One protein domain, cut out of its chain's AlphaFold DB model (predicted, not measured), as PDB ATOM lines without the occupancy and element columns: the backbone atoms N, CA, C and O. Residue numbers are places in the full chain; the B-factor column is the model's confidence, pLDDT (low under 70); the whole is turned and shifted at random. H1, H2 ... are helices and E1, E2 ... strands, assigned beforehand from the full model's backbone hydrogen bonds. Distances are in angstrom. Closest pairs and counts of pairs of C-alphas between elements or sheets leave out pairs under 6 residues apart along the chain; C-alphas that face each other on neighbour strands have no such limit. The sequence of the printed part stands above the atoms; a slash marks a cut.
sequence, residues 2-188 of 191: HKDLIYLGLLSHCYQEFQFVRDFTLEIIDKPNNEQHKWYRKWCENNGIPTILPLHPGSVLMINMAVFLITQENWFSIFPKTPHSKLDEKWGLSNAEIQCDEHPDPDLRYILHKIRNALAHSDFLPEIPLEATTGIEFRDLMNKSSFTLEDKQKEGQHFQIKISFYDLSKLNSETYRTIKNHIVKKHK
ATOM      1  N   HIS A   2      53.322 -47.649  25.606       72.25
ATOM      2  CA  HIS A   2      53.410 -48.248  24.262       72.25
ATOM      3  C   HIS A   2      52.149 -48.113  23.388       72.25
ATOM      4  O   HIS A   2      52.284 -47.789  22.216       72.25
ATOM      5  N   LYS A   3      50.937 -48.289  23.939       78.19
ATOM      6  CA  LYS A   3      49.694 -48.219  23.142       78.19
ATOM      7  C   LYS A   3      49.471 -46.844  22.495       78.19
ATOM      8  O   LYS A   3      49.294 -46.780  21.288       78.19
ATOM      9  N   ASP A   4      49.556 -45.755  23.264       76.69
ATOM     10  CA  ASP A   4      49.370 -44.389  22.742       76.69
ATOM     11  C   ASP A   4      50.359 -44.055  21.609       76.69
ATOM     12  O   ASP A   4      49.985 -43.418  20.631       76.69
ATOM     13  N   LEU A   5      51.615 -44.501  21.724       76.06
ATOM     14  CA  LEU A   5      52.642 -44.261  20.706       76.06
ATOM     15  C   LEU A   5      52.426 -45.110  19.445       76.06
ATOM     16  O   LEU A   5      52.622 -44.604  18.345       76.06
ATOM     17  N   ILE A   6      51.973 -46.362  19.589       77.81
ATOM     18  CA  ILE A   6      51.581 -47.217  18.455       77.81
ATOM     19  C   ILE A   6      50.408 -46.582  17.701       77.81
ATOM     20  O   ILE A   6      50.461 -46.453  16.480       77.81
ATOM     21  N   TYR A   7      49.384 -46.121  18.421       76.56
ATOM     22  CA  TYR A   7      48.247 -45.433  17.810       76.56
ATOM     23  C   TYR A   7      48.650 -44.119  17.145       76.56
ATOM     24  O   TYR A   7      48.174 -43.833  16.052       76.56
ATOM     25  N   LEU A   8      49.553 -43.339  17.751       76.69
ATOM     26  CA  LEU A   8      50.090 -42.140  17.110       76.69
ATOM     27  C   LEU A   8      50.850 -42.482  15.821       76.69
ATOM     28  O   LEU A   8      50.721 -41.746  14.845       76.69
ATOM     29  N   GLY A   9      51.610 -43.580  15.800       74.19
ATOM     30  CA  GLY A   9      52.287 -44.079  14.601       74.19
ATOM     31  C   GLY A   9      51.302 -44.446  13.491       74.19
ATOM     32  O   GLY A   9      51.426 -43.937  12.380       74.19
ATOM     33  N   LEU A  10      50.277 -45.243  13.813       73.94
ATOM     34  CA  LEU A  10      49.213 -45.624  12.875       73.94
ATOM     35  C   LEU A  10      48.460 -44.402  12.338       73.94
ATOM     36  O   LEU A  10      48.364 -44.226  11.128       73.94
ATOM     37  N   LEU A  11      47.999 -43.515  13.227       73.88
ATOM     38  CA  LEU A  11      47.316 -42.276  12.846       73.88
ATOM     39  C   LEU A  11      48.196 -41.389  11.967       73.88
ATOM     40  O   LEU A  11      47.708 -40.811  11.002       73.88
ATOM     41  N   SER A  12      49.487 -41.276  12.289       75.69
ATOM     42  CA  SER A  12      50.416 -40.463  11.500       75.69
ATOM     43  C   SER A  12      50.638 -41.051  10.114       75.69
ATOM     44  O   SER A  12      50.669 -40.286   9.157       75.69
ATOM     45  N   HIS A  13      50.732 -42.376   9.986       71.38
ATOM     46  CA  HIS A  13      50.862 -43.029   8.686       71.38
ATOM     47  C   HIS A  13      49.587 -42.865   7.846       71.38
ATOM     48  O   HIS A  13      49.663 -42.371   6.728       71.38
ATOM     49  N   CYS A  14      48.405 -43.135   8.412       71.31
ATOM     50  CA  CYS A  14      47.130 -42.899   7.721       71.31
ATOM     51  C   CYS A  14      46.962 -41.432   7.297       71.31
ATOM     52  O   CYS A  14      46.487 -41.151   6.199       71.31
ATOM     53  N   TYR A  15      47.373 -40.486   8.148       70.81
ATOM     54  CA  TYR A  15      47.331 -39.064   7.821       70.81
ATOM     55  C   TYR A  15      48.346 -38.681   6.735       70.81
ATOM     56  O   TYR A  15      48.040 -37.847   5.893       70.81
ATOM     57  N   GLN A  16      49.542 -39.272   6.723       70.44
ATOM     58  CA  GLN A  16      50.532 -39.052   5.664       70.44
ATOM     59  C   GLN A  16      50.038 -39.574   4.315       70.44
ATOM     60  O   GLN A  16      50.110 -38.834   3.340       70.44
ATOM     61  N   GLU A  17      49.473 -40.781   4.272       68.44
ATOM     62  CA  GLU A  17      48.852 -41.335   3.061       68.44
ATOM     63  C   GLU A  17      47.708 -40.435   2.570       68.44
ATOM     64  O   GLU A  17      47.594 -40.148   1.382       68.44
ATOM     65  N   PHE A  18      46.904 -39.883   3.487       71.19
ATOM     66  CA  PHE A  18      45.883 -38.894   3.142       71.19
ATOM     67  C   PHE A  18      46.444 -37.620   2.542       71.19
ATOM     68  O   PHE A  18      45.955 -37.167   1.510       71.19
ATOM     69  N   GLN A  19      47.435 -37.022   3.203       68.06
ATOM     70  CA  GLN A  19      48.083 -35.812   2.720       68.06
ATOM     71  C   GLN A  19      48.699 -36.074   1.351       68.06
ATOM     72  O   GLN A  19      48.476 -35.283   0.450       68.06
ATOM     73  N   PHE A  20      49.358 -37.218   1.156       70.88
ATOM     74  CA  PHE A  20      49.894 -37.616  -0.137       70.88
ATOM     75  C   PHE A  20      48.799 -37.716  -1.202       70.88
ATOM     76  O   PHE A  20      48.910 -37.059  -2.230       70.88
ATOM     77  N   VAL A  21      47.717 -38.467  -0.964       67.94
ATOM     78  CA  VAL A  21      46.620 -38.605  -1.940       67.94
ATOM     79  C   VAL A  21      45.977 -37.250  -2.232       67.94
ATOM     80  O   VAL A  21      45.741 -36.917  -3.394       67.94
ATOM     81  N   ARG A  22      45.718 -36.441  -1.201       68.94
ATOM     82  CA  ARG A  22      45.140 -35.102  -1.342       68.94
ATOM     83  C   ARG A  22      46.065 -34.177  -2.125       68.94
ATOM     84  O   ARG A  22      45.607 -33.542  -3.066       68.94
ATOM     85  N   ASP A  23      47.333 -34.099  -1.745       69.31
ATOM     86  CA  ASP A  23      48.314 -33.192  -2.333       69.31
ATOM     87  C   ASP A  23      48.667 -33.627  -3.751       69.31
ATOM     88  O   ASP A  23      48.728 -32.779  -4.624       69.31
ATOM     89  N   PHE A  24      48.789 -34.928  -4.022       69.88
ATOM     90  CA  PHE A  24      48.928 -35.466  -5.377       69.88
ATOM     91  C   PHE A  24      47.713 -35.122  -6.242       69.88
ATOM     92  O   PHE A  24      47.862 -34.739  -7.399       69.88
ATOM     93  N   THR A  25      46.507 -35.197  -5.676       66.94
ATOM     94  CA  THR A  25      45.282 -34.815  -6.388       66.94
ATOM     95  C   THR A  25      45.235 -33.315  -6.665       66.94
ATOM     96  O   THR A  25      44.958 -32.916  -7.794       66.94
ATOM     97  N   LEU A  26      45.569 -32.488  -5.674       64.50
ATOM     98  CA  LEU A  26      45.736 -31.043  -5.837       64.50
ATOM     99  C   LEU A  26      46.805 -30.729  -6.884       64.50
ATOM    100  O   LEU A  26      46.607 -29.865  -7.723       64.50
ATOM    101  N   GLU A  27      47.928 -31.446  -6.880       67.62
ATOM    102  CA  GLU A  27      49.024 -31.212  -7.813       67.62
ATOM    103  C   GLU A  27      48.657 -31.610  -9.238       67.62
ATOM    104  O   GLU A  27      49.039 -30.919 -10.176       67.62
ATOM    105  N   ILE A  28      47.913 -32.703  -9.407       65.38
ATOM    106  CA  ILE A  28      47.325 -33.047 -10.694       65.38
ATOM    107  C   ILE A  28      46.394 -31.912 -11.115       65.38
ATOM    108  O   ILE A  28      46.495 -31.450 -12.239       65.38
ATOM    109  N   ILE A  29      45.501 -31.417 -10.264       60.69
ATOM    110  CA  ILE A  29      44.420 -30.556 -10.760       60.69
ATOM    111  C   ILE A  29      44.812 -29.083 -10.865       60.69
ATOM    112  O   ILE A  29      44.617 -28.486 -11.920       60.69
ATOM    113  N   ASP A  30      45.417 -28.517  -9.825       61.62
ATOM    114  CA  ASP A  30      45.763 -27.091  -9.762       61.62
ATOM    115  C   ASP A  30      46.960 -26.747 -10.666       61.62
ATOM    116  O   ASP A  30      47.256 -25.577 -10.919       61.62
ATOM    117  N   LYS A  31      47.674 -27.762 -11.174       68.31
ATOM    118  CA  LYS A  31      48.784 -27.596 -12.119       68.31
ATOM    119  C   LYS A  31      48.547 -28.445 -13.369       68.31
ATOM    120  O   LYS A  31      49.304 -29.387 -13.610       68.31
ATOM    121  N   PRO A  32      47.600 -28.063 -14.250       61.34
ATOM    122  CA  PRO A  32      47.190 -28.856 -15.417       61.34
ATOM    123  C   PRO A  32      48.291 -29.094 -16.474       61.34
ATOM    124  O   PRO A  32      48.035 -29.684 -17.521       61.34
ATOM    125  N   ASN A  33      49.525 -28.657 -16.215       67.31
ATOM    126  CA  ASN A  33      50.685 -28.797 -17.087       67.31
ATOM    127  C   ASN A  33      51.908 -29.454 -16.422       67.31
ATOM    128  O   ASN A  33      52.929 -29.609 -17.107       67.31
ATOM    129  N   ASN A  34      51.844 -29.837 -15.138       78.56
ATOM    130  CA  ASN A  34      52.939 -30.588 -14.516       78.56
ATOM    131  C   ASN A  34      53.003 -32.028 -15.058       78.56
ATOM    132  O   ASN A  34      52.097 -32.514 -15.745       78.56
ATOM    133  N   GLU A  35      54.121 -32.701 -14.797       77.94
ATOM    134  CA  GLU A  35      54.354 -34.057 -15.298       77.94
ATOM    135  C   GLU A  35      53.360 -35.062 -14.708       77.94
ATOM    136  O   GLU A  35      52.899 -35.951 -15.421       77.94
ATOM    137  N   GLN A  36      52.957 -34.873 -13.452       69.81
ATOM    138  CA  GLN A  36      52.009 -35.720 -12.732       69.81
ATOM    139  C   GLN A  36      50.617 -35.683 -13.371       69.81
ATOM    140  O   GLN A  36      50.015 -36.730 -13.605       69.81
ATOM    141  N   HIS A  37      50.125 -34.498 -13.729       71.06
ATOM    142  CA  HIS A  37      48.854 -34.327 -14.422       71.06
ATOM    143  C   HIS A  37      48.867 -34.950 -15.818       71.06
ATOM    144  O   HIS A  37      47.931 -35.654 -16.203       71.06
ATOM    145  N   LYS A  38      49.944 -34.714 -16.578       73.88
ATOM    146  CA  LYS A  38      50.126 -35.289 -17.920       73.88
ATOM    147  C   LYS A  38      50.194 -36.812 -17.868       73.88
ATOM    148  O   LYS A  38      49.559 -37.480 -18.682       73.88
ATOM    149  N   TRP A  39      50.939 -37.353 -16.905       81.50
ATOM    150  CA  TRP A  39      51.010 -38.788 -16.653       81.50
ATOM    151  C   TRP A  39      49.631 -39.358 -16.309       81.50
ATOM    152  O   TRP A  39      49.224 -40.349 -16.913       81.50
ATOM    153  N   TYR A  40      48.886 -38.702 -15.413       71.38
ATOM    154  CA  TYR A  40      47.572 -39.163 -14.970       71.38
ATOM    155  C   TYR A  40      46.545 -39.193 -16.103       71.38
ATOM    156  O   TYR A  40      45.916 -40.226 -16.324       71.38
ATOM    157  N   ARG A  41      46.429 -38.107 -16.887       73.56
ATOM    158  CA  ARG A  41      45.549 -38.084 -18.070       73.56
ATOM    159  C   ARG A  41      45.877 -39.213 -19.036       73.56
ATOM    160  O   ARG A  41      44.984 -39.956 -19.428       73.56
ATOM    161  N   LYS A  42      47.162 -39.381 -19.361       76.19
ATOM    162  CA  LYS A  42      47.618 -40.433 -20.273       76.19
ATOM    163  C   LYS A  42      47.311 -41.830 -19.732       76.19
ATOM    164  O   LYS A  42      46.958 -42.722 -20.495       76.19
ATOM    165  N   TRP A  43      47.436 -42.040 -18.423       76.62
ATOM    166  CA  TRP A  43      47.048 -43.297 -17.790       76.62
ATOM    167  C   TRP A  43      45.536 -43.543 -17.902       76.62
ATOM    168  O   TRP A  43      45.147 -44.636 -18.306       76.62
ATOM    169  N   CYS A  44      44.691 -42.545 -17.626       69.75
ATOM    170  CA  CYS A  44      43.237 -42.644 -17.804       69.75
ATOM    171  C   CYS A  44      42.866 -42.995 -19.255       69.75
ATOM    172  O   CYS A  44      42.147 -43.966 -19.484       69.75
ATOM    173  N   GLU A  45      43.430 -42.267 -20.225       74.38
ATOM    174  CA  GLU A  45      43.244 -42.505 -21.664       74.38
ATOM    175  C   GLU A  45      43.634 -43.936 -22.060       74.38
ATOM    176  O   GLU A  45      42.848 -44.640 -22.692       74.38
ATOM    177  N   ASN A  46      44.810 -44.404 -21.623       73.12
ATOM    178  CA  ASN A  46      45.307 -45.752 -21.916       73.12
ATOM    179  C   ASN A  46      44.425 -46.870 -21.342       73.12
ATOM    180  O   ASN A  46      44.481 -47.995 -21.833       73.12
ATOM    181  N   ASN A  47      43.647 -46.585 -20.299       65.75
ATOM    182  CA  ASN A  47      42.773 -47.560 -19.651       65.75
ATOM    183  C   ASN A  47      41.293 -47.371 -20.021       65.75
ATOM    184  O   ASN A  47      40.443 -48.083 -19.490       65.75
ATOM    185  N   GLY A  48      40.964 -46.424 -20.911       60.47
ATOM    186  CA  GLY A  48      39.576 -46.115 -21.273       60.47
ATOM    187  C   GLY A  48      38.742 -45.601 -20.095       60.47
ATOM    188  O   GLY A  48      37.519 -45.721 -20.103       60.47
ATOM    189  N   ILE A  49      39.401 -45.059 -19.069       57.53
ATOM    190  CA  ILE A  49      38.758 -44.511 -17.877       57.53
ATOM    191  C   ILE A  49      38.590 -43.010 -18.121       57.53
ATOM    192  O   ILE A  49      39.544 -42.366 -18.571       57.53
ATOM    193  N   PRO A  50      37.422 -42.409 -17.829       57.28
ATOM    194  CA  PRO A  50      37.308 -40.959 -17.883       57.28
ATOM    195  C   PRO A  50      38.361 -40.339 -16.952       57.28
ATOM    196  O   PRO A  50      38.731 -40.942 -15.944       57.28
ATOM    197  N   THR A  51      38.865 -39.144 -17.259       57.31
ATOM    198  CA  THR A  51      39.707 -38.404 -16.304       57.31
ATOM    199  C   THR A  51      38.822 -37.897 -15.165       57.31
ATOM    200  O   THR A  51      38.444 -36.733 -15.108       57.31
ATOM    201  N   ILE A  52      38.422 -38.814 -14.290       56.59
ATOM    202  CA  ILE A  52      37.750 -38.542 -13.026       56.59
ATOM    203  C   ILE A  52      38.855 -38.305 -11.996       56.59
ATOM    204  O   ILE A  52      39.953 -38.815 -12.146       56.59
ATOM    205  N   LEU A  53      38.590 -37.512 -10.966       55.88
ATOM    206  CA  LEU A  53      39.457 -37.333  -9.802       55.88
ATOM    207  C   LEU A  53      40.191 -38.621  -9.350       55.88
ATOM    208  O   LEU A  53      39.524 -39.626  -9.101       55.88
ATOM    209  N   PRO A  54      41.515 -38.586  -9.090       51.53
ATOM    210  CA  PRO A  54      42.209 -39.695  -8.427       51.53
ATOM    211  C   PRO A  54      41.776 -39.893  -6.961       51.53
ATOM    212  O   PRO A  54      42.124 -40.898  -6.342       51.53
ATOM    213  N   LEU A  55      40.974 -38.979  -6.402       56.00
ATOM    214  CA  LEU A  55      40.264 -39.186  -5.143       56.00
ATOM    215  C   LEU A  55      39.052 -40.089  -5.385       56.00
ATOM    216  O   LEU A  55      37.925 -39.616  -5.521       56.00
ATOM    217  N   HIS A  56      39.273 -41.404  -5.383       57.16
ATOM    218  CA  HIS A  56      38.175 -42.337  -5.165       57.16
ATOM    219  C   HIS A  56      37.528 -41.968  -3.812       57.16
ATOM    220  O   HIS A  56      38.234 -41.953  -2.798       57.16
ATOM    221  N   PRO A  57      36.219 -41.666  -3.743       55.97
ATOM    222  CA  PRO A  57      35.537 -41.325  -2.490       55.97
ATOM    223  C   PRO A  57      35.789 -42.351  -1.384       55.97
ATOM    224  O   PRO A  57      35.922 -41.993  -0.218       55.97
ATOM    225  N   GLY A  58      35.963 -43.621  -1.765       56.53
ATOM    226  CA  GLY A  58      36.361 -44.693  -0.856       56.53
ATOM    227  C   GLY A  58      37.729 -44.495  -0.191       56.53
ATOM    228  O   GLY A  58      37.864 -44.878   0.959       56.53
ATOM    229  N   SER A  59      38.719 -43.861  -0.831       61.31
ATOM    230  CA  SER A  59      40.020 -43.556  -0.208       61.31
ATOM    231  C   SER A  59      39.894 -42.453   0.840       61.31
ATOM    232  O   SER A  59      40.418 -42.588   1.944       61.31
ATOM    233  N   VAL A  60      39.133 -41.394   0.532       61.25
ATOM    234  CA  VAL A  60      38.783 -40.345   1.508       61.25
ATOM    235  C   VAL A  60      38.075 -40.978   2.694       61.25
ATOM    236  O   VAL A  60      38.442 -40.733   3.843       61.25
ATOM    237  N   LEU A  61      37.099 -41.835   2.422       63.59
ATOM    238  CA  LEU A  61      36.305 -42.478   3.447       63.59
ATOM    239  C   LEU A  61      37.112 -43.467   4.300       63.59
ATOM    240  O   LEU A  61      37.001 -43.428   5.519       63.59
ATOM    241  N   MET A  62      37.983 -44.284   3.703       62.62
ATOM    242  CA  MET A  62      38.866 -45.211   4.429       62.62
ATOM    243  C   MET A  62      39.774 -44.485   5.426       62.62
ATOM    244  O   MET A  62      40.066 -44.986   6.510       62.62
ATOM    245  N   ILE A  63      40.223 -43.290   5.063       64.31
ATOM    246  CA  ILE A  63      41.102 -42.480   5.901       64.31
ATOM    247  C   ILE A  63      40.301 -41.787   7.008       64.31
ATOM    248  O   ILE A  63      40.742 -41.773   8.158       64.31
ATOM    249  N   ASN A  64      39.116 -41.260   6.688       66.19
ATOM    250  CA  ASN A  64      38.152 -40.780   7.684       66.19
ATOM    251  C   ASN A  64      37.857 -41.877   8.713       66.19
ATOM    252  O   ASN A  64      37.940 -41.650   9.919       66.19
ATOM    253  N   MET A  65      37.589 -43.093   8.231       66.44
ATOM    254  CA  MET A  65      37.410 -44.283   9.053       66.44
ATOM    255  C   MET A  65      38.636 -44.534   9.932       66.44
ATOM    256  O   MET A  65      38.471 -44.734  11.127       66.44
ATOM    257  N   ALA A  66      39.862 -44.455   9.411       64.00
ATOM    258  CA  ALA A  66      41.062 -44.650  10.227       64.00
ATOM    259  C   ALA A  66      41.187 -43.611  11.360       64.00
ATOM    260  O   ALA A  66      41.473 -43.980  12.497       64.00
ATOM    261  N   VAL A  67      40.930 -42.327  11.093       67.56
ATOM    262  CA  VAL A  67      41.022 -41.271  12.119       67.56
ATOM    263  C   VAL A  67      39.915 -41.415  13.164       67.56
ATOM    264  O   VAL A  67      40.210 -41.406  14.362       67.56
ATOM    265  N   PHE A  68      38.661 -41.598  12.737       70.06
ATOM    266  CA  PHE A  68      37.519 -41.647  13.652       70.06
ATOM    267  C   PHE A  68      37.372 -42.995  14.374       70.06
ATOM    268  O   PHE A  68      37.058 -43.019  15.568       70.06
ATOM    269  N   LEU A  69      37.647 -44.129  13.725       67.00
ATOM    270  CA  LEU A  69      37.576 -45.443  14.380       67.00
ATOM    271  C   LEU A  69      38.705 -45.623  15.402       67.00
ATOM    272  O   LEU A  69      38.469 -46.181  16.467       67.00
ATOM    273  N   ILE A  70      39.906 -45.077  15.167       64.69
ATOM    274  CA  ILE A  70      40.996 -45.158  16.157       64.69
ATOM    275  C   ILE A  70      40.710 -44.279  17.394       64.69
ATOM    276  O   ILE A  70      41.186 -44.578  18.491       64.69
ATOM    277  N   THR A  71      39.874 -43.237  17.281       64.19
ATOM    278  CA  THR A  71      39.444 -42.429  18.443       64.19
ATOM    279  C   THR A  71      38.510 -43.137  19.426       64.19
ATOM    280  O   THR A  71      38.278 -42.586  20.505       64.19
ATOM    281  N   GLN A  72      38.007 -44.333  19.096       61.22
ATOM    282  CA  GLN A  72      36.881 -45.011  19.753       61.22
ATOM    283  C   GLN A  72      36.969 -45.121  21.286       61.22
ATOM    284  O   GLN A  72      35.923 -45.097  21.927       61.22
ATOM    285  N   GLU A  73      38.154 -45.197  21.903       56.81
ATOM    286  CA  GLU A  73      38.216 -45.631  23.313       56.81
ATOM    287  C   GLU A  73      39.037 -44.751  24.259       56.81
ATOM    288  O   GLU A  73      38.766 -44.727  25.457       56.81
ATOM    289  N   ASN A  74      40.016 -43.989  23.763       64.50
ATOM    290  CA  ASN A  74      41.028 -43.401  24.654       64.50
ATOM    291  C   ASN A  74      40.986 -41.875  24.760       64.50
ATOM    292  O   ASN A  74      41.505 -41.320  25.730       64.50
ATOM    293  N   TRP A  75      40.393 -41.187  23.779       76.12
ATOM    294  CA  TRP A  75      40.614 -39.746  23.624       76.12
ATOM    295  C   TRP A  75      39.357 -38.899  23.457       76.12
ATOM    296  O   TRP A  75      39.481 -37.685  23.416       76.12
ATOM    297  N   PHE A  76      38.142 -39.455  23.472       81.69
ATOM    298  CA  PHE A  76      36.920 -38.634  23.394       81.69
ATOM    299  C   PHE A  76      36.853 -37.524  24.459       81.69
ATOM    300  O   PHE A  76      36.316 -36.440  24.227       81.69
ATOM    301  N   SER A  77      37.444 -37.769  25.630       86.12
ATOM    302  CA  SER A  77      37.496 -36.811  26.732       86.12
ATOM    303  C   SER A  77      38.374 -35.581  26.467       86.12
ATOM    304  O   SER A  77      38.235 -34.603  27.204       86.12
ATOM    305  N   ILE A  78      39.237 -35.595  25.443       89.19
ATOM    306  CA  ILE A  78      40.159 -34.488  25.133       89.19
ATOM    307  C   ILE A  78      39.523 -33.422  24.235       89.19
ATOM    308  O   ILE A  78      40.003 -32.292  24.208       89.19
ATOM    309  N   PHE A  79      38.456 -33.762  23.506       90.88
ATOM    310  CA  PHE A  79      37.758 -32.820  22.631       90.88
ATOM    311  C   PHE A  79      36.882 -31.862  23.453       90.88
ATOM    312  O   PHE A  79      36.401 -32.241  24.523       90.88
ATOM    313  N   PRO A  80      36.654 -30.616  23.023       90.38
ATOM    314  CA  PRO A  80      35.773 -29.693  23.738       90.38
ATOM    315  C   PRO A  80      34.317 -30.193  23.781       90.38
ATOM    316  O   PRO A  80      33.832 -30.777  22.820       90.38
ATOM    317  N   LYS A  81      33.605 -29.923  24.885       93.88
ATOM    318  CA  LYS A  81      32.133 -30.062  24.981       93.88
ATOM    319  C   LYS A  81      31.427 -28.779  24.524       93.88
ATOM    320  O   LYS A  81      30.520 -28.282  25.184       93.88
ATOM    321  N   THR A  82      31.940 -28.171  23.461       94.44
ATOM    322  CA  THR A  82      31.391 -26.927  22.924       94.44
ATOM    323  C   THR A  82      30.259 -27.284  21.958       94.44
ATOM    324  O   THR A  82      30.503 -28.120  21.082       94.44
ATOM    325  N   PRO A  83      29.058 -26.692  22.111       95.38
ATOM    326  CA  PRO A  83      27.952 -26.876  21.170       95.38
ATOM    327  C   PRO A  83      28.341 -26.462  19.751       95.38
ATOM    328  O   PRO A  83      29.150 -25.539  19.598       95.38
ATOM    329  N   HIS A  84      27.770 -27.117  18.739       93.75
ATOM    330  CA  HIS A  84      28.034 -26.857  17.319       93.75
ATOM    331  C   HIS A  84      27.945 -25.375  16.967       93.75
ATOM    332  O   HIS A  84      28.888 -24.836  16.386       93.75
ATOM    333  N   SER A  85      26.900 -24.697  17.440       94.12
ATOM    334  CA  SER A  85      26.669 -23.262  17.219       94.12
ATOM    335  C   SER A  85      27.794 -22.334  17.709       94.12
ATOM    336  O   SER A  85      27.850 -21.165  17.328       94.12
ATOM    337  N   LYS A  86      28.690 -22.829  18.574       95.31
ATOM    338  CA  LYS A  86      29.799 -22.075  19.184       95.31
ATOM    339  C   LYS A  86      31.175 -22.641  18.834       95.31
ATOM    340  O   LYS A  86      32.169 -22.227  19.438       95.31
ATOM    341  N   LEU A  87      31.255 -23.621  17.934       94.00
ATOM    342  CA  LEU A  87      32.534 -24.197  17.532       94.00
ATOM    343  C   LEU A  87      33.334 -23.229  16.657       94.00
ATOM    344  O   LEU A  87      32.805 -22.491  15.838       94.00
ATOM    345  N   ASP A  88      34.650 -23.269  16.849       95.12
ATOM    346  CA  ASP A  88      35.626 -22.570  16.017       95.12
ATOM    347  C   ASP A  88      35.613 -23.142  14.587       95.12
ATOM    348  O   ASP A  88      35.594 -24.365  14.411       95.12
ATOM    349  N   GLU A  89      35.669 -22.270  13.578       93.50
ATOM    350  CA  GLU A  89      35.638 -22.621  12.149       93.50
ATOM    351  C   GLU A  89      36.698 -23.649  11.746       93.50
ATOM    352  O   GLU A  89      36.506 -24.400  10.783       93.50
ATOM    353  N   LYS A  90      37.814 -23.726  12.483       93.38
ATOM    354  CA  LYS A  90      38.872 -24.705  12.209       93.38
ATOM    355  C   LYS A  90      38.355 -26.140  12.187       93.38
ATOM    356  O   LYS A  90      38.880 -26.941  11.422       93.38
ATOM    357  N   TRP A  91      37.321 -26.452  12.975       92.94
ATOM    358  CA  TRP A  91      36.741 -27.794  13.047       92.94
ATOM    359  C   TRP A  91      36.009 -28.206  11.767       92.94
ATOM    360  O   TRP A  91      35.661 -29.373  11.651       92.94
ATOM    361  N   GLY A  92      35.787 -27.295  10.811       91.31
ATOM    362  CA  GLY A  92      35.140 -27.633   9.543       91.31
ATOM    363  C   GLY A  92      33.693 -28.078   9.726       91.31
ATOM    364  O   GLY A  92      33.252 -29.001   9.067       91.31
ATOM    365  N   LEU A  93      32.962 -27.480  10.668       93.44
ATOM    366  CA  LEU A  93      31.549 -27.802  10.904       93.44
ATOM    367  C   LEU A  93      30.615 -26.621  10.627       93.44
ATOM    368  O   LEU A  93      29.402 -26.784  10.704       93.44
ATOM    369  N   SER A  94      31.148 -25.445  10.281       91.00
ATOM    370  CA  SER A  94      30.362 -24.216  10.112       91.00
ATOM    371  C   SER A  94      29.295 -24.312   9.019       91.00
ATOM    372  O   SER A  94      28.244 -23.699   9.154       91.00
ATOM    373  N   ASN A  95      29.553 -25.097   7.967       90.56
ATOM    374  CA  ASN A  95      28.624 -25.304   6.849       90.56
ATOM    375  C   ASN A  95      27.954 -26.686   6.875       90.56
ATOM    376  O   ASN A  95      27.312 -27.067   5.901       90.56
ATOM    377  N   ALA A  96      28.159 -27.469   7.937       92.56
ATOM    378  CA  ALA A  96      27.554 -28.789   8.035       92.56
ATOM    379  C   ALA A  96      26.068 -28.661   8.388       92.56
ATOM    380  O   ALA A  96      25.704 -27.935   9.316       92.56
ATOM    381  N   GLU A  97      25.218 -29.401   7.683       94.25
ATOM    382  CA  GLU A  97      23.804 -29.524   8.028       94.25
ATOM    383  C   GLU A  97      23.671 -30.693   9.000       94.25
ATOM    384  O   GLU A  97      23.896 -31.845   8.629       94.25
ATOM    385  N   ILE A  98      23.360 -30.395  10.262       93.81
ATOM    386  CA  ILE A  98      23.248 -31.397  11.322       93.81
ATOM    387  C   ILE A  98      21.786 -31.505  11.739       93.81
ATOM    388  O   ILE A  98      21.174 -30.523  12.152       93.81
ATOM    389  N   GLN A  99      21.245 -32.716  11.665       92.56
ATOM    390  CA  GLN A  99      19.941 -33.064  12.210       92.56
ATOM    391  C   GLN A  99      20.146 -34.054  13.351       92.56
ATOM    392  O   GLN A  99      20.766 -35.105  13.178       92.56
ATOM    393  N   CYS A 100      19.652 -33.705  14.534       90.25
ATOM    394  CA  CYS A 100      19.711 -34.574  15.697       90.25
ATOM    395  C   CYS A 100      18.499 -34.333  16.594       90.25
ATOM    396  O   CYS A 100      18.397 -33.290  17.240       90.25
ATOM    397  N   ASP A 101      17.599 -35.314  16.646       85.81
ATOM    398  CA  ASP A 101      16.317 -35.176  17.348       85.81
ATOM    399  C   ASP A 101      16.496 -35.050  18.872       85.81
ATOM    400  O   ASP A 101      15.787 -34.295  19.534       85.81
ATOM    401  N   GLU A 102      17.478 -35.758  19.440       84.81
ATOM    402  CA  GLU A 102      17.743 -35.761  20.886       84.81
ATOM    403  C   GLU A 102      18.557 -34.551  21.358       84.81
ATOM    404  O   GLU A 102      18.455 -34.126  22.512       84.81
ATOM    405  N   HIS A 103      19.394 -34.008  20.473       86.69
ATOM    406  CA  HIS A 103      20.331 -32.936  20.783       86.69
ATOM    407  C   HIS A 103      20.336 -31.907  19.648       86.69
ATOM    408  O   HIS A 103      21.223 -31.963  18.800       86.69
ATOM    409  N   PRO A 104      19.400 -30.937  19.647       88.12
ATOM    410  CA  PRO A 104      19.259 -29.956  18.565       88.12
ATOM    411  C   PRO A 104      20.504 -29.097  18.285       88.12
ATOM    412  O   PRO A 104      20.630 -28.539  17.202       88.12
ATOM    413  N   ASP A 105      21.422 -28.985  19.250       93.06
ATOM    414  CA  ASP A 105      22.736 -28.345  19.095       93.06
ATOM    415  C   ASP A 105      23.804 -29.259  19.724       93.06
ATOM    416  O   ASP A 105      24.208 -29.057  20.879       93.06
ATOM    417  N   PRO A 106      24.188 -30.352  19.036       93.88
ATOM    418  CA  PRO A 106      25.054 -31.365  19.615       93.88
ATOM    419  C   PRO A 106      26.470 -30.813  19.802       93.88
ATOM    420  O   PRO A 106      26.972 -30.029  18.996       93.88
ATOM    421  N   ASP A 107      27.146 -31.232  20.872       94.75
ATOM    422  CA  ASP A 107      28.541 -30.849  21.077       94.75
ATOM    423  C   ASP A 107      29.492 -31.609  20.135       94.75
ATOM    424  O   ASP A 107      29.153 -32.655  19.572       94.75
ATOM    425  N   LEU A 108      30.717 -31.099  19.969       93.19
ATOM    426  CA  LEU A 108      31.713 -31.729  19.096       93.19
ATOM    427  C   LEU A 108      31.964 -33.205  19.440       93.19
ATOM    428  O   LEU A 108      32.176 -34.011  18.537       93.19
ATOM    429  N   ARG A 109      31.948 -33.588  20.724       90.81
ATOM    430  CA  ARG A 109      32.158 -34.996  21.103       90.81
ATOM    431  C   ARG A 109      31.020 -35.854  20.588       90.81
ATOM    432  O   ARG A 109      31.277 -36.940  20.080       90.81
ATOM    433  N   TYR A 110      29.791 -35.371  20.718       90.62
ATOM    434  CA  TYR A 110      28.616 -36.060  20.213       90.62
ATOM    435  C   TYR A 110      28.686 -36.216  18.689       90.62
ATOM    436  O   TYR A 110      28.552 -37.329  18.188       90.62
ATOM    437  N   ILE A 111      29.009 -35.143  17.962       91.88
ATOM    438  CA  ILE A 111      29.154 -35.166  16.495       91.88
ATOM    439  C   ILE A 111      30.219 -36.177  16.062       91.88
ATOM    440  O   ILE A 111      29.946 -37.049  15.240       91.88
ATOM    441  N   LEU A 112      31.418 -36.117  16.650       89.94
ATOM    442  CA  LEU A 112      32.510 -37.051  16.351       89.94
ATOM    443  C   LEU A 112      32.119 -38.508  16.640       89.94
ATOM    444  O   LEU A 112      32.474 -39.413  15.884       89.94
ATOM    445  N   HIS A 113      31.378 -38.740  17.725       87.06
ATOM    446  CA  HIS A 113      30.879 -40.066  18.080       87.06
ATOM    447  C   HIS A 113      29.890 -40.592  17.038       87.06
ATOM    448  O   HIS A 113      29.993 -41.744  16.618       87.06
ATOM    449  N   LYS A 114      28.965 -39.745  16.590       88.19
ATOM    450  CA  LYS A 114      27.951 -40.114  15.608       88.19
ATOM    451  C   LYS A 114      28.518 -40.320  14.205       88.19
ATOM    452  O   LYS A 114      28.203 -41.331  13.586       88.19
ATOM    453  N   ILE A 115      29.438 -39.461  13.753       87.62
ATOM    454  CA  ILE A 115      30.196 -39.661  12.502       87.62
ATOM    455  C   ILE A 115      30.916 -41.012  12.530       87.62
ATOM    456  O   ILE A 115      30.850 -41.776  11.571       87.62
ATOM    457  N   ARG A 116      31.570 -41.345  13.648       84.50
ATOM    458  CA  ARG A 116      32.238 -42.639  13.815       84.50
ATOM    459  C   ARG A 116      31.267 -43.814  13.712       84.50
ATOM    460  O   ARG A 116      31.612 -44.807  13.076       84.50
ATOM    461  N   ASN A 117      30.102 -43.737  14.353       83.94
ATOM    462  CA  ASN A 117      29.095 -44.795  14.267       83.94
ATOM    463  C   ASN A 117      28.615 -44.962  12.820       83.94
ATOM    464  O   ASN A 117      28.705 -46.068  12.297       83.94
ATOM    465  N   ALA A 118      28.220 -43.872  12.156       83.12
ATOM    466  CA  ALA A 118      27.792 -43.889  10.755       83.12
ATOM    467  C   ALA A 118      28.846 -44.545   9.841       83.12
ATOM    468  O   ALA A 118      28.554 -45.467   9.082       83.12
ATOM    469  N   LEU A 119      30.116 -44.154   9.994       79.88
ATOM    470  CA  LEU A 119      31.230 -44.742   9.248       79.88
ATOM    471  C   LEU A 119      31.451 -46.230   9.564       79.88
ATOM    472  O   LEU A 119      31.715 -47.011   8.653       79.88
ATOM    473  N   ALA A 120      31.342 -46.645  10.830       76.69
ATOM    474  CA  ALA A 120      31.504 -48.046  11.236       76.69
ATOM    475  C   ALA A 120      30.428 -48.965  10.636       76.69
ATOM    476  O   ALA A 120      30.695 -50.141  10.393       76.69
ATOM    477  N   HIS A 121      29.232 -48.430  10.395       76.38
ATOM    478  CA  HIS A 121      28.097 -49.166   9.841       76.38
ATOM    479  C   HIS A 121      27.955 -49.016   8.323       76.38
ATOM    480  O   HIS A 121      27.064 -49.617   7.736       76.38
ATOM    481  N   SER A 122      28.888 -48.311   7.670       66.44
ATOM    482  CA  SER A 122      28.823 -47.987   6.235       66.44
ATOM    483  C   SER A 122      27.566 -47.192   5.846       66.44
ATOM    484  O   SER A 122      27.143 -47.226   4.694       66.44
ATOM    485  N   ASP A 123      27.011 -46.434   6.793       72.69
ATOM    486  CA  ASP A 123      25.828 -45.590   6.613       72.69
ATOM    487  C   ASP A 123      26.253 -44.199   6.117       72.69
ATOM    488  O   ASP A 123      26.160 -43.187   6.820       72.69
ATOM    489  N   PHE A 124      26.795 -44.154   4.898       74.56
ATOM    490  CA  PHE A 124      27.187 -42.912   4.236       74.56
ATOM    491  C   PHE A 124      26.751 -42.890   2.770       74.56
ATOM    492  O   PHE A 124      26.856 -43.884   2.052       74.56
ATOM    493  N   LEU A 125      26.319 -41.722   2.304       77.88
ATOM    494  CA  LEU A 125      25.944 -41.476   0.918       77.88
ATOM    495  C   LEU A 125      26.831 -40.359   0.349       77.88
ATOM    496  O   LEU A 125      26.723 -39.214   0.797       77.88
ATOM    497  N   PRO A 126      27.742 -40.658  -0.598       76.56
ATOM    498  CA  PRO A 126      28.494 -39.624  -1.289       76.56
ATOM    499  C   PRO A 126      27.607 -38.944  -2.337       76.56
ATOM    500  O   PRO A 126      27.016 -39.601  -3.192       76.56
ATOM    501  N   GLU A 127      27.572 -37.621  -2.309       78.50
ATOM    502  CA  GLU A 127      26.957 -36.786  -3.335       78.50
ATOM    503  C   GLU A 127      28.073 -36.066  -4.096       78.50
ATOM    504  O   GLU A 127      28.800 -35.252  -3.524       78.50
ATOM    505  N   ILE A 128      28.229 -36.388  -5.381       72.94
ATOM    506  CA  ILE A 128      29.222 -35.773  -6.269       72.94
ATOM    507  C   ILE A 128      28.460 -35.164  -7.447       72.94
ATOM    508  O   ILE A 128      27.735 -35.894  -8.130       72.94
ATOM    509  N   PRO A 129      28.585 -33.852  -7.711       67.44
ATOM    510  CA  PRO A 129      27.867 -33.217  -8.811       67.44
ATOM    511  C   PRO A 129      28.302 -33.809 -10.162       67.44
ATOM    512  O   PRO A 129      29.480 -33.781 -10.514       67.44
ATOM    513  N   LEU A 130      27.344 -34.321 -10.945       57.41
ATOM    514  CA  LEU A 130      27.578 -34.936 -12.267       57.41
ATOM    515  C   LEU A 130      28.126 -33.945 -13.310       57.41
ATOM    516  O   LEU A 130      28.798 -34.330 -14.267       57.41
ATOM    517  N   GLU A 131      27.880 -32.654 -13.093       56.78
ATOM    518  CA  GLU A 131      28.354 -31.532 -13.914       56.78
ATOM    519  C   GLU A 131      29.881 -31.340 -13.840       56.78
ATOM    520  O   GLU A 131      30.458 -30.588 -14.621       56.78
ATOM    521  N   ALA A 132      30.565 -32.053 -12.941       50.72
ATOM    522  CA  ALA A 132      32.009 -31.985 -12.720       50.72
ATOM    523  C   ALA A 132      32.878 -32.533 -13.866       50.72
ATOM    524  O   ALA A 132      34.099 -32.605 -13.736       50.72
ATOM    525  N   THR A 133      32.280 -32.936 -14.985       48.69
ATOM    526  CA  THR A 133      32.986 -33.612 -16.078       48.69
ATOM    527  C   THR A 133      33.724 -32.659 -17.021       48.69
ATOM    528  O   THR A 133      34.632 -33.112 -17.712       48.69
ATOM    529  N   THR A 134      33.439 -31.347 -17.011       50.06
ATOM    530  CA  THR A 134      34.253 -30.340 -17.723       50.06
ATOM    531  C   THR A 134      34.173 -28.950 -17.068       50.06
ATOM    532  O   THR A 134      33.093 -28.407 -16.885       50.06
ATOM    533  N   GLY A 135      35.323 -28.347 -16.736       51.12
ATOM    534  CA  GLY A 135      35.433 -26.907 -16.435       51.12
ATOM    535  C   GLY A 135      35.168 -26.440 -14.994       51.12
ATOM    536  O   GLY A 135      35.237 -25.239 -14.752       51.12
ATOM    537  N   ILE A 136      34.893 -27.336 -14.040       56.97
ATOM    538  CA  ILE A 136      34.806 -26.976 -12.612       56.97
ATOM    539  C   ILE A 136      36.201 -27.069 -11.976       56.97
ATOM    540  O   ILE A 136      36.846 -28.114 -12.046       56.97
ATOM    541  N   GLU A 137      36.651 -25.988 -11.333       62.00
ATOM    542  CA  GLU A 137      37.880 -25.958 -10.528       62.00
ATOM    543  C   GLU A 137      37.788 -26.961  -9.362       62.00
ATOM    544  O   GLU A 137      36.744 -27.096  -8.721       62.00
ATOM    545  N   PHE A 138      38.877 -27.665  -9.028       59.38
ATOM    546  CA  PHE A 138      38.861 -28.718  -7.993       59.38
ATOM    547  C   PHE A 138      38.331 -28.243  -6.648       59.38
ATOM    548  O   PHE A 138      37.596 -28.959  -5.964       59.38
ATOM    549  N   ARG A 139      38.696 -27.020  -6.270       63.12
ATOM    550  CA  ARG A 139      38.218 -26.404  -5.038       63.12
ATOM    551  C   ARG A 139      36.692 -26.339  -5.008       63.12
ATOM    552  O   ARG A 139      36.094 -26.652  -3.982       63.12
ATOM    553  N   ASP A 140      36.071 -26.006  -6.132       69.44
ATOM    554  CA  ASP A 140      34.618 -25.955  -6.257       69.44
ATOM    555  C   ASP A 140      34.011 -27.356  -6.225       69.44
ATOM    556  O   ASP A 140      32.976 -27.556  -5.598       69.44
ATOM    557  N   LEU A 141      34.671 -28.350  -6.822       68.94
ATOM    558  CA  LEU A 141      34.234 -29.743  -6.763       68.94
ATOM    559  C   LEU A 141      34.284 -30.313  -5.338       68.94
ATOM    560  O   LEU A 141      33.328 -30.947  -4.907       68.94
ATOM    561  N   MET A 142      35.347 -30.049  -4.578       69.19
ATOM    562  CA  MET A 142      35.475 -30.474  -3.175       69.19
ATOM    563  C   MET A 142      34.495 -29.763  -2.238       69.19
ATOM    564  O   MET A 142      34.070 -30.350  -1.245       69.19
ATOM    565  N   ASN A 143      34.142 -28.513  -2.546       71.62
ATOM    566  CA  ASN A 143      33.130 -27.762  -1.806       71.62
ATOM    567  C   ASN A 143      31.706 -28.224  -2.147       71.62
ATOM    568  O   ASN A 143      30.847 -28.240  -1.271       71.62
ATOM    569  N   LYS A 144      31.451 -28.595  -3.408       75.38
ATOM    570  CA  LYS A 144      30.139 -29.068  -3.879       75.38
ATOM    571  C   LYS A 144      29.903 -30.555  -3.620       75.38
ATOM    572  O   LYS A 144      28.755 -30.981  -3.608       75.38
ATOM    573  N   SER A 145      30.965 -31.340  -3.450       79.19
ATOM    574  CA  SER A 145      30.857 -32.750  -3.077       79.19
ATOM    575  C   SER A 145      30.624 -32.855  -1.578       79.19
ATOM    576  O   SER A 145      31.340 -32.230  -0.790       79.19
ATOM    577  N   SER A 146      29.674 -33.685  -1.171       85.25
ATOM    578  CA  SER A 146      29.336 -33.890   0.239       85.25
ATOM    579  C   SER A 146      29.170 -35.359   0.587       85.25
ATOM    580  O   SER A 146      28.922 -36.198  -0.275       85.25
ATOM    581  N   PHE A 147      29.286 -35.660   1.873       84.06
ATOM    582  CA  PHE A 147      28.838 -36.910   2.460       84.06
ATOM    583  C   PHE A 147      27.623 -36.635   3.327       84.06
ATOM    584  O   PHE A 147      27.658 -35.728   4.159       84.06
ATOM    585  N   THR A 148      26.599 -37.461   3.170       88.38
ATOM    586  CA  THR A 148      25.529 -37.595   4.155       88.38
ATOM    587  C   THR A 148      25.843 -38.822   4.999       88.38
ATOM    588  O   THR A 148      25.973 -39.916   4.459       88.38
ATOM    589  N   LEU A 149      26.035 -38.634   6.301       87.94
ATOM    590  CA  LEU A 149      26.332 -39.681   7.280       87.94
ATOM    591  C   LEU A 149      25.130 -39.834   8.208       87.94
ATOM    592  O   LEU A 149      24.682 -38.842   8.783       87.94
ATOM    593  N   GLU A 150      24.643 -41.058   8.378       88.38
ATOM    594  CA  GLU A 150      23.457 -41.353   9.185       88.38
ATOM    595  C   GLU A 150      23.790 -42.359  10.293       88.38
ATOM    596  O   GLU A 150      24.433 -43.374  10.054       88.38
ATOM    597  N   ASP A 151      23.353 -42.093  11.523       84.44
ATOM    598  CA  ASP A 151      23.389 -43.065  12.623       84.44
ATOM    599  C   ASP A 151      21.946 -43.362  13.050       84.44
ATOM    600  O   ASP A 151      21.302 -42.538  13.707       84.44
ATOM    601  N   LYS A 152      21.454 -44.546  12.653       78.75
ATOM    602  CA  LYS A 152      20.096 -45.062  12.924       78.75
ATOM    603  C   LYS A 152      20.068 -46.163  13.989       78.75
ATOM    604  O   LYS A 152      19.106 -46.924  14.068       78.75
ATOM    605  N   GLN A 153      21.122 -46.302  14.794       68.38
ATOM    606  CA  GLN A 153      21.335 -47.493  15.631       68.38
ATOM    607  C   GLN A 153      20.291 -47.704  16.746       68.38
ATOM    608  O   GLN A 153      20.246 -48.785  17.334       68.38
ATOM    609  N   LYS A 154      19.452 -46.711  17.069       66.75
ATOM    610  CA  LYS A 154      18.363 -46.859  18.044       66.75
ATOM    611  C   LYS A 154      17.060 -46.288  17.505       66.75
ATOM    612  O   LYS A 154      17.030 -45.193  16.955       66.75
ATOM    613  N   GLU A 155      15.980 -47.033  17.716       64.62
ATOM    614  CA  GLU A 155      14.624 -46.627  17.360       64.62
ATOM    615  C   GLU A 155      14.288 -45.286  18.042       64.62
ATOM    616  O   GLU A 155      14.419 -45.151  19.259       64.62
ATOM    617  N   GLY A 156      13.944 -44.268  17.245       65.25
ATOM    618  CA  GLY A 156      13.693 -42.900  17.720       65.25
ATOM    619  C   GLY A 156      14.932 -42.012  17.921       65.25
ATOM    620  O   GLY A 156      14.766 -40.845  18.256       65.25
ATOM    621  N   GLN A 157      16.154 -42.515  17.697       71.31
ATOM    622  CA  GLN A 157      17.376 -41.702  17.700       71.31
ATOM    623  C   GLN A 157      17.883 -41.519  16.273       71.31
ATOM    624  O   GLN A 157      18.570 -42.390  15.737       71.31
ATOM    625  N   HIS A 158      17.566 -40.380  15.665       84.81
ATOM    626  CA  HIS A 158      18.101 -40.019  14.360       84.81
ATOM    627  C   HIS A 158      19.224 -38.993  14.517       84.81
ATOM    628  O   HIS A 158      19.038 -37.919  15.096       84.81
ATOM    629  N   PHE A 159      20.406 -39.340  14.012       91.06
ATOM    630  CA  PHE A 159      21.454 -38.371  13.715       91.06
ATOM    631  C   PHE A 159      21.771 -38.440  12.229       91.06
ATOM    632  O   PHE A 159      22.062 -39.516  11.706       91.06
ATOM    633  N   GLN A 160      21.779 -37.282  11.584       92.88
ATOM    634  CA  GLN A 160      22.246 -37.113  10.221       92.88
ATOM    635  C   GLN A 160      23.165 -35.896  10.165       92.88
ATOM    636  O   GLN A 160      22.878 -34.853  10.755       92.88
ATOM    637  N   ILE A 161      24.274 -36.026   9.447       93.31
ATOM    638  CA  ILE A 161      25.124 -34.893   9.091       93.31
ATOM    639  C   ILE A 161      25.414 -34.921   7.601       93.31
ATOM    640  O   ILE A 161      25.952 -35.902   7.086       93.31
ATOM    641  N   LYS A 162      25.097 -33.821   6.925       93.56
ATOM    642  CA  LYS A 162      25.583 -33.533   5.580       93.56
ATOM    643  C   LYS A 162      26.767 -32.581   5.680       93.56
ATOM    644  O   LYS A 162      26.661 -31.498   6.252       93.56
ATOM    645  N   ILE A 163      27.913 -32.995   5.152       90.25
ATOM    646  CA  ILE A 163      29.176 -32.258   5.266       90.25
ATOM    647  C   ILE A 163      29.948 -32.309   3.949       90.25
ATOM    648  O   ILE A 163      30.032 -33.362   3.315       90.25
ATOM    649  N   SER A 164      30.521 -31.179   3.522       87.00
ATOM    650  CA  SER A 164      31.355 -31.145   2.316       87.00
ATOM    651  C   SER A 164      32.636 -31.968   2.506       87.00
ATOM    652  O   SER A 164      33.125 -32.139   3.627       87.00
ATOM    653  N   PHE A 165      33.231 -32.461   1.419       79.38
ATOM    654  CA  PHE A 165      34.513 -33.176   1.497       79.38
ATOM    655  C   PHE A 165      35.613 -32.296   2.100       79.38
ATOM    656  O   PHE A 165      36.455 -32.769   2.867       79.38
ATOM    657  N   TYR A 166      35.609 -31.009   1.751       80.44
ATOM    658  CA  TYR A 166      36.567 -30.037   2.264       80.44
ATOM    659  C   TYR A 166      36.436 -29.844   3.782       80.44
ATOM    660  O   TYR A 166      37.431 -29.899   4.511       80.44
ATOM    661  N   ASP A 167      35.209 -29.678   4.266       87.12
ATOM    662  CA  ASP A 167      34.909 -29.483   5.683       87.12
ATOM    663  C   ASP A 167      35.180 -30.752   6.503       87.12
ATOM    664  O   ASP A 167      35.832 -30.694   7.549       87.12
ATOM    665  N   LEU A 168      34.838 -31.924   5.967       84.56
ATOM    666  CA  LEU A 168      35.185 -33.210   6.571       84.56
ATOM    667  C   LEU A 168      36.709 -33.420   6.645       84.56
ATOM    668  O   LEU A 168      37.234 -33.907   7.650       84.56
ATOM    669  N   SER A 169      37.458 -32.995   5.622       79.06
ATOM    670  CA  SER A 169      38.924 -33.010   5.663       79.06
ATOM    671  C   SER A 169      39.483 -32.108   6.765       79.06
ATOM    672  O   SER A 169      40.465 -32.490   7.404       79.06
ATOM    673  N   LYS A 170      38.904 -30.922   6.991       85.00
ATOM    674  CA  LYS A 170      39.310 -30.040   8.099       85.00
ATOM    675  C   LYS A 170      39.037 -30.694   9.449       85.00
ATOM    676  O   LYS A 170      39.935 -30.717  10.293       85.00
ATOM    677  N   LEU A 171      37.854 -31.288   9.617       88.44
ATOM    678  CA  LEU A 171      37.478 -32.009  10.831       88.44
ATOM    679  C   LEU A 171      38.491 -33.115  11.161       88.44
ATOM    680  O   LEU A 171      38.940 -33.218  12.304       88.44
ATOM    681  N   ASN A 172      38.928 -33.889  10.162       84.12
ATOM    682  CA  ASN A 172      39.979 -34.899  10.329       84.12
ATOM    683  C   ASN A 172      41.315 -34.308  10.764       84.12
ATOM    684  O   ASN A 172      41.930 -34.805  11.710       84.12
ATOM    685  N   SER A 173      41.781 -33.268  10.069       83.44
ATOM    686  CA  SER A 173      43.054 -32.615  10.375       83.44
ATOM    687  C   SER A 173      43.073 -32.085  11.807       83.44
ATOM    688  O   SER A 173      44.040 -32.313  12.537       83.44
ATOM    689  N   GLU A 174      41.989 -31.448  12.242       90.38
ATOM    690  CA  GLU A 174      41.851 -30.944  13.607       90.38
ATOM    691  C   GLU A 174      41.734 -32.053  14.649       90.38
ATOM    692  O   GLU A 174      42.338 -31.961  15.726       90.38
ATOM    693  N   THR A 175      41.030 -33.133  14.315       87.69
ATOM    694  CA  THR A 175      40.919 -34.326  15.160       87.69
ATOM    695  C   THR A 175      42.296 -34.949  15.390       87.69
ATOM    696  O   THR A 175      42.730 -35.092  16.538       87.69
ATOM    697  N   TYR A 176      43.044 -35.216  14.314       85.62
ATOM    698  CA  TYR A 176      44.415 -35.726  14.377       85.62
ATOM    699  C   TYR A 176      45.335 -34.795  15.172       85.62
ATOM    700  O   TYR A 176      46.037 -35.242  16.081       85.62
ATOM    701  N   ARG A 177      45.309 -33.489  14.876       88.56
ATOM    702  CA  ARG A 177      46.140 -32.483  15.553       88.56
ATOM    703  C   ARG A 177      45.882 -32.457  17.056       88.56
ATOM    704  O   ARG A 177      46.830 -32.420  17.840       88.56
ATOM    705  N   THR A 178      44.617 -32.526  17.459       90.38
ATOM    706  CA  THR A 178      44.211 -32.544  18.868       90.38
ATOM    707  C   THR A 178      44.747 -33.785  19.585       90.38
ATOM    708  O   THR A 178      45.360 -33.661  20.650       90.38
ATOM    709  N   ILE A 179      44.607 -34.970  18.980       87.12
ATOM    710  CA  ILE A 179      45.121 -36.236  19.532       87.12
ATOM    711  C   ILE A 179      46.645 -36.209  19.619       87.12
ATOM    712  O   ILE A 179      47.209 -36.486  20.681       87.12
ATOM    713  N   LYS A 180      47.322 -35.821  18.533       86.62
ATOM    714  CA  LYS A 180      48.782 -35.699  18.480       86.62
ATOM    715  C   LYS A 180      49.289 -34.794  19.596       86.62
ATOM    716  O   LYS A 180      50.145 -35.212  20.373       86.62
ATOM    717  N   ASN A 181      48.732 -33.591  19.723       90.50
ATOM    718  CA  ASN A 181      49.134 -32.629  20.750       90.50
ATOM    719  C   ASN A 181      48.911 -33.175  22.164       90.50
ATOM    720  O   ASN A 181      49.764 -32.997  23.036       90.50
ATOM    721  N   HIS A 182      47.796 -33.876  22.392       90.00
ATOM    722  CA  HIS A 182      47.533 -34.530  23.668       90.00
ATOM    723  C   HIS A 182      48.587 -35.596  23.994       90.00
ATOM    724  O   HIS A 182      49.145 -35.577  25.091       90.00
ATOM    725  N   ILE A 183      48.903 -36.490  23.052       85.94
ATOM    726  CA  ILE A 183      49.887 -37.569  23.244       85.94
ATOM    727  C   ILE A 183      51.287 -36.987  23.473       85.94
ATOM    728  O   ILE A 183      51.964 -37.375  24.424       85.94
ATOM    729  N   VAL A 184      51.700 -36.006  22.667       87.00
ATOM    730  CA  VAL A 184      52.994 -35.314  22.798       87.00
ATOM    731  C   VAL A 184      53.138 -34.678  24.174       87.00
ATOM    732  O   VAL A 184      54.143 -34.895  24.850       87.00
ATOM    733  N   LYS A 185      52.104 -33.960  24.631       90.56
ATOM    734  CA  LYS A 185      52.082 -33.341  25.960       90.56
ATOM    735  C   LYS A 185      52.103 -34.388  27.075       90.56
ATOM    736  O   LYS A 185      52.882 -34.252  28.016       90.56
ATOM    737  N   LYS A 186      51.273 -35.433  26.972       88.31
ATOM    738  CA  LYS A 186      51.152 -36.514  27.965       88.31
ATOM    739  C   LYS A 186      52.472 -37.263  28.163       88.31
ATOM    740  O   LYS A 186      52.822 -37.568  29.298       88.31
ATOM    741  N   HIS A 187      53.208 -37.520  27.082       87.12
ATOM    742  CA  HIS A 187      54.466 -38.281  27.104       87.12
ATOM    743  C   HIS A 187      55.724 -37.402  27.062       87.12
ATOM    744  O   HIS A 187      56.826 -37.935  26.979       87.12
ATOM    745  N   LYS A 188      55.583 -36.069  27.146       90.75
ATOM    746  CA  LYS A 188      56.689 -35.090  27.103       90.75
ATOM    747  C   LYS A 188      57.635 -35.299  25.910       90.75
ATOM    748  O   LYS A 188      58.852 -35.172  26.043       90.75
TER     749      LYS A 188
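AT A GLANCE: This is residues 2 to 188 of the 191 residues of the protein "pEK499_p136 domain-containing protein" of Candidatus Bathyarchaeota archaeon (UniProt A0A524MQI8). A four-stranded sheet forms a wall with H4 across one face; beyond H4, on that side, H3, H1 and H7 make a small bundle, with H7 rising from the end of E4. H2 makes a corner with the far end of H1. The printed part has 187 residues with seven named helices and four named strands, in the order H1 H2 H3 E1 H4 E2 H5 H6 E3 E4 H7. The sheet, in the order E1 E4 E3 E2, is antiparallel, and the class is mixed. The whole is compact, with a radius of gyration of the C-alphas of 17.9 A and spans of 49 by 42 by 28 A.

HOW THE PARTS SIT: Look first at E3, residues 146 to 154, and E4, residues 157 to 164, an antiparallel hairpin with N 149 and O 161 within hydrogen-bond range at 2.8 A. Edge strand E1, residues 97 to 100, is antiparallel to E4, with N 99 and O 160 at 2.8 A. Edge strand E2, residues 124 to 127, is antiparallel to E3, with N 125 and O 148 at 2.8 A. H4, residues 108 to 120, runs across the strands, at 87 degrees to E3 on the local plane; its height over the sheet is 8.7 A. H7, residues 165 to 187, stands up from the sheet at 57 degrees, on the same face as H4; H4 and H7 with the sheet E1 E4 E3 E2 are two layers, helices on one face of a sheet. H3, residues 57 to 70, touches H4 with residues 65 to 69 alone; the closest C-alphas, of Phe 68 and Arg 116, are 5.4 A apart. H1, residues 2 to 30, is the hub and forms a bundle, helices side by side, with H3 and H7. Its closest C-alphas to H3 are Cys 14 and Ile 63, 6.3 A, at a shallow tilt of 22 degrees, opposite ways. With residues 24 to 29 alone, H1 touches H2, residues 35 to 46, about perpendicular at 80 degrees; the closest C-alphas are Ile 28 and His 37, 4.2 A. H6, residues 138 to 144, touches H7, with Met 142 and Phe 165 the closest C-alphas at 5.5 A. H5, residues 130 to 133, is close to H6 but not clearly touching, with 1 pair of C-alphas within 8 A. Every O i to N i+4 pair is within hydrogen-bond range in H1, H2, H3, H4, H6 and H7; H5 is too short for one.

IN THESE COORDINATES: Find C-alpha 2 at (53.410, -48.248, 24.262); from there H1 runs 40.8 A to C-alpha 30. E3 covers 24.6 A and E4 23.3 A. H7 runs 32.9 A to C-alpha 187 at (54.466, -38.281, 27.104).

THE WHOLE: The C-alphas farthest apart, of Glu 35 and Gly 156, are 53.1 A apart. The printed part has no cut; the link from H3 to E1, residues 71 to 96, is long. The mean pLDDT of the printed part is 76.8, and 63 residues are under 70, among them 47 to 67.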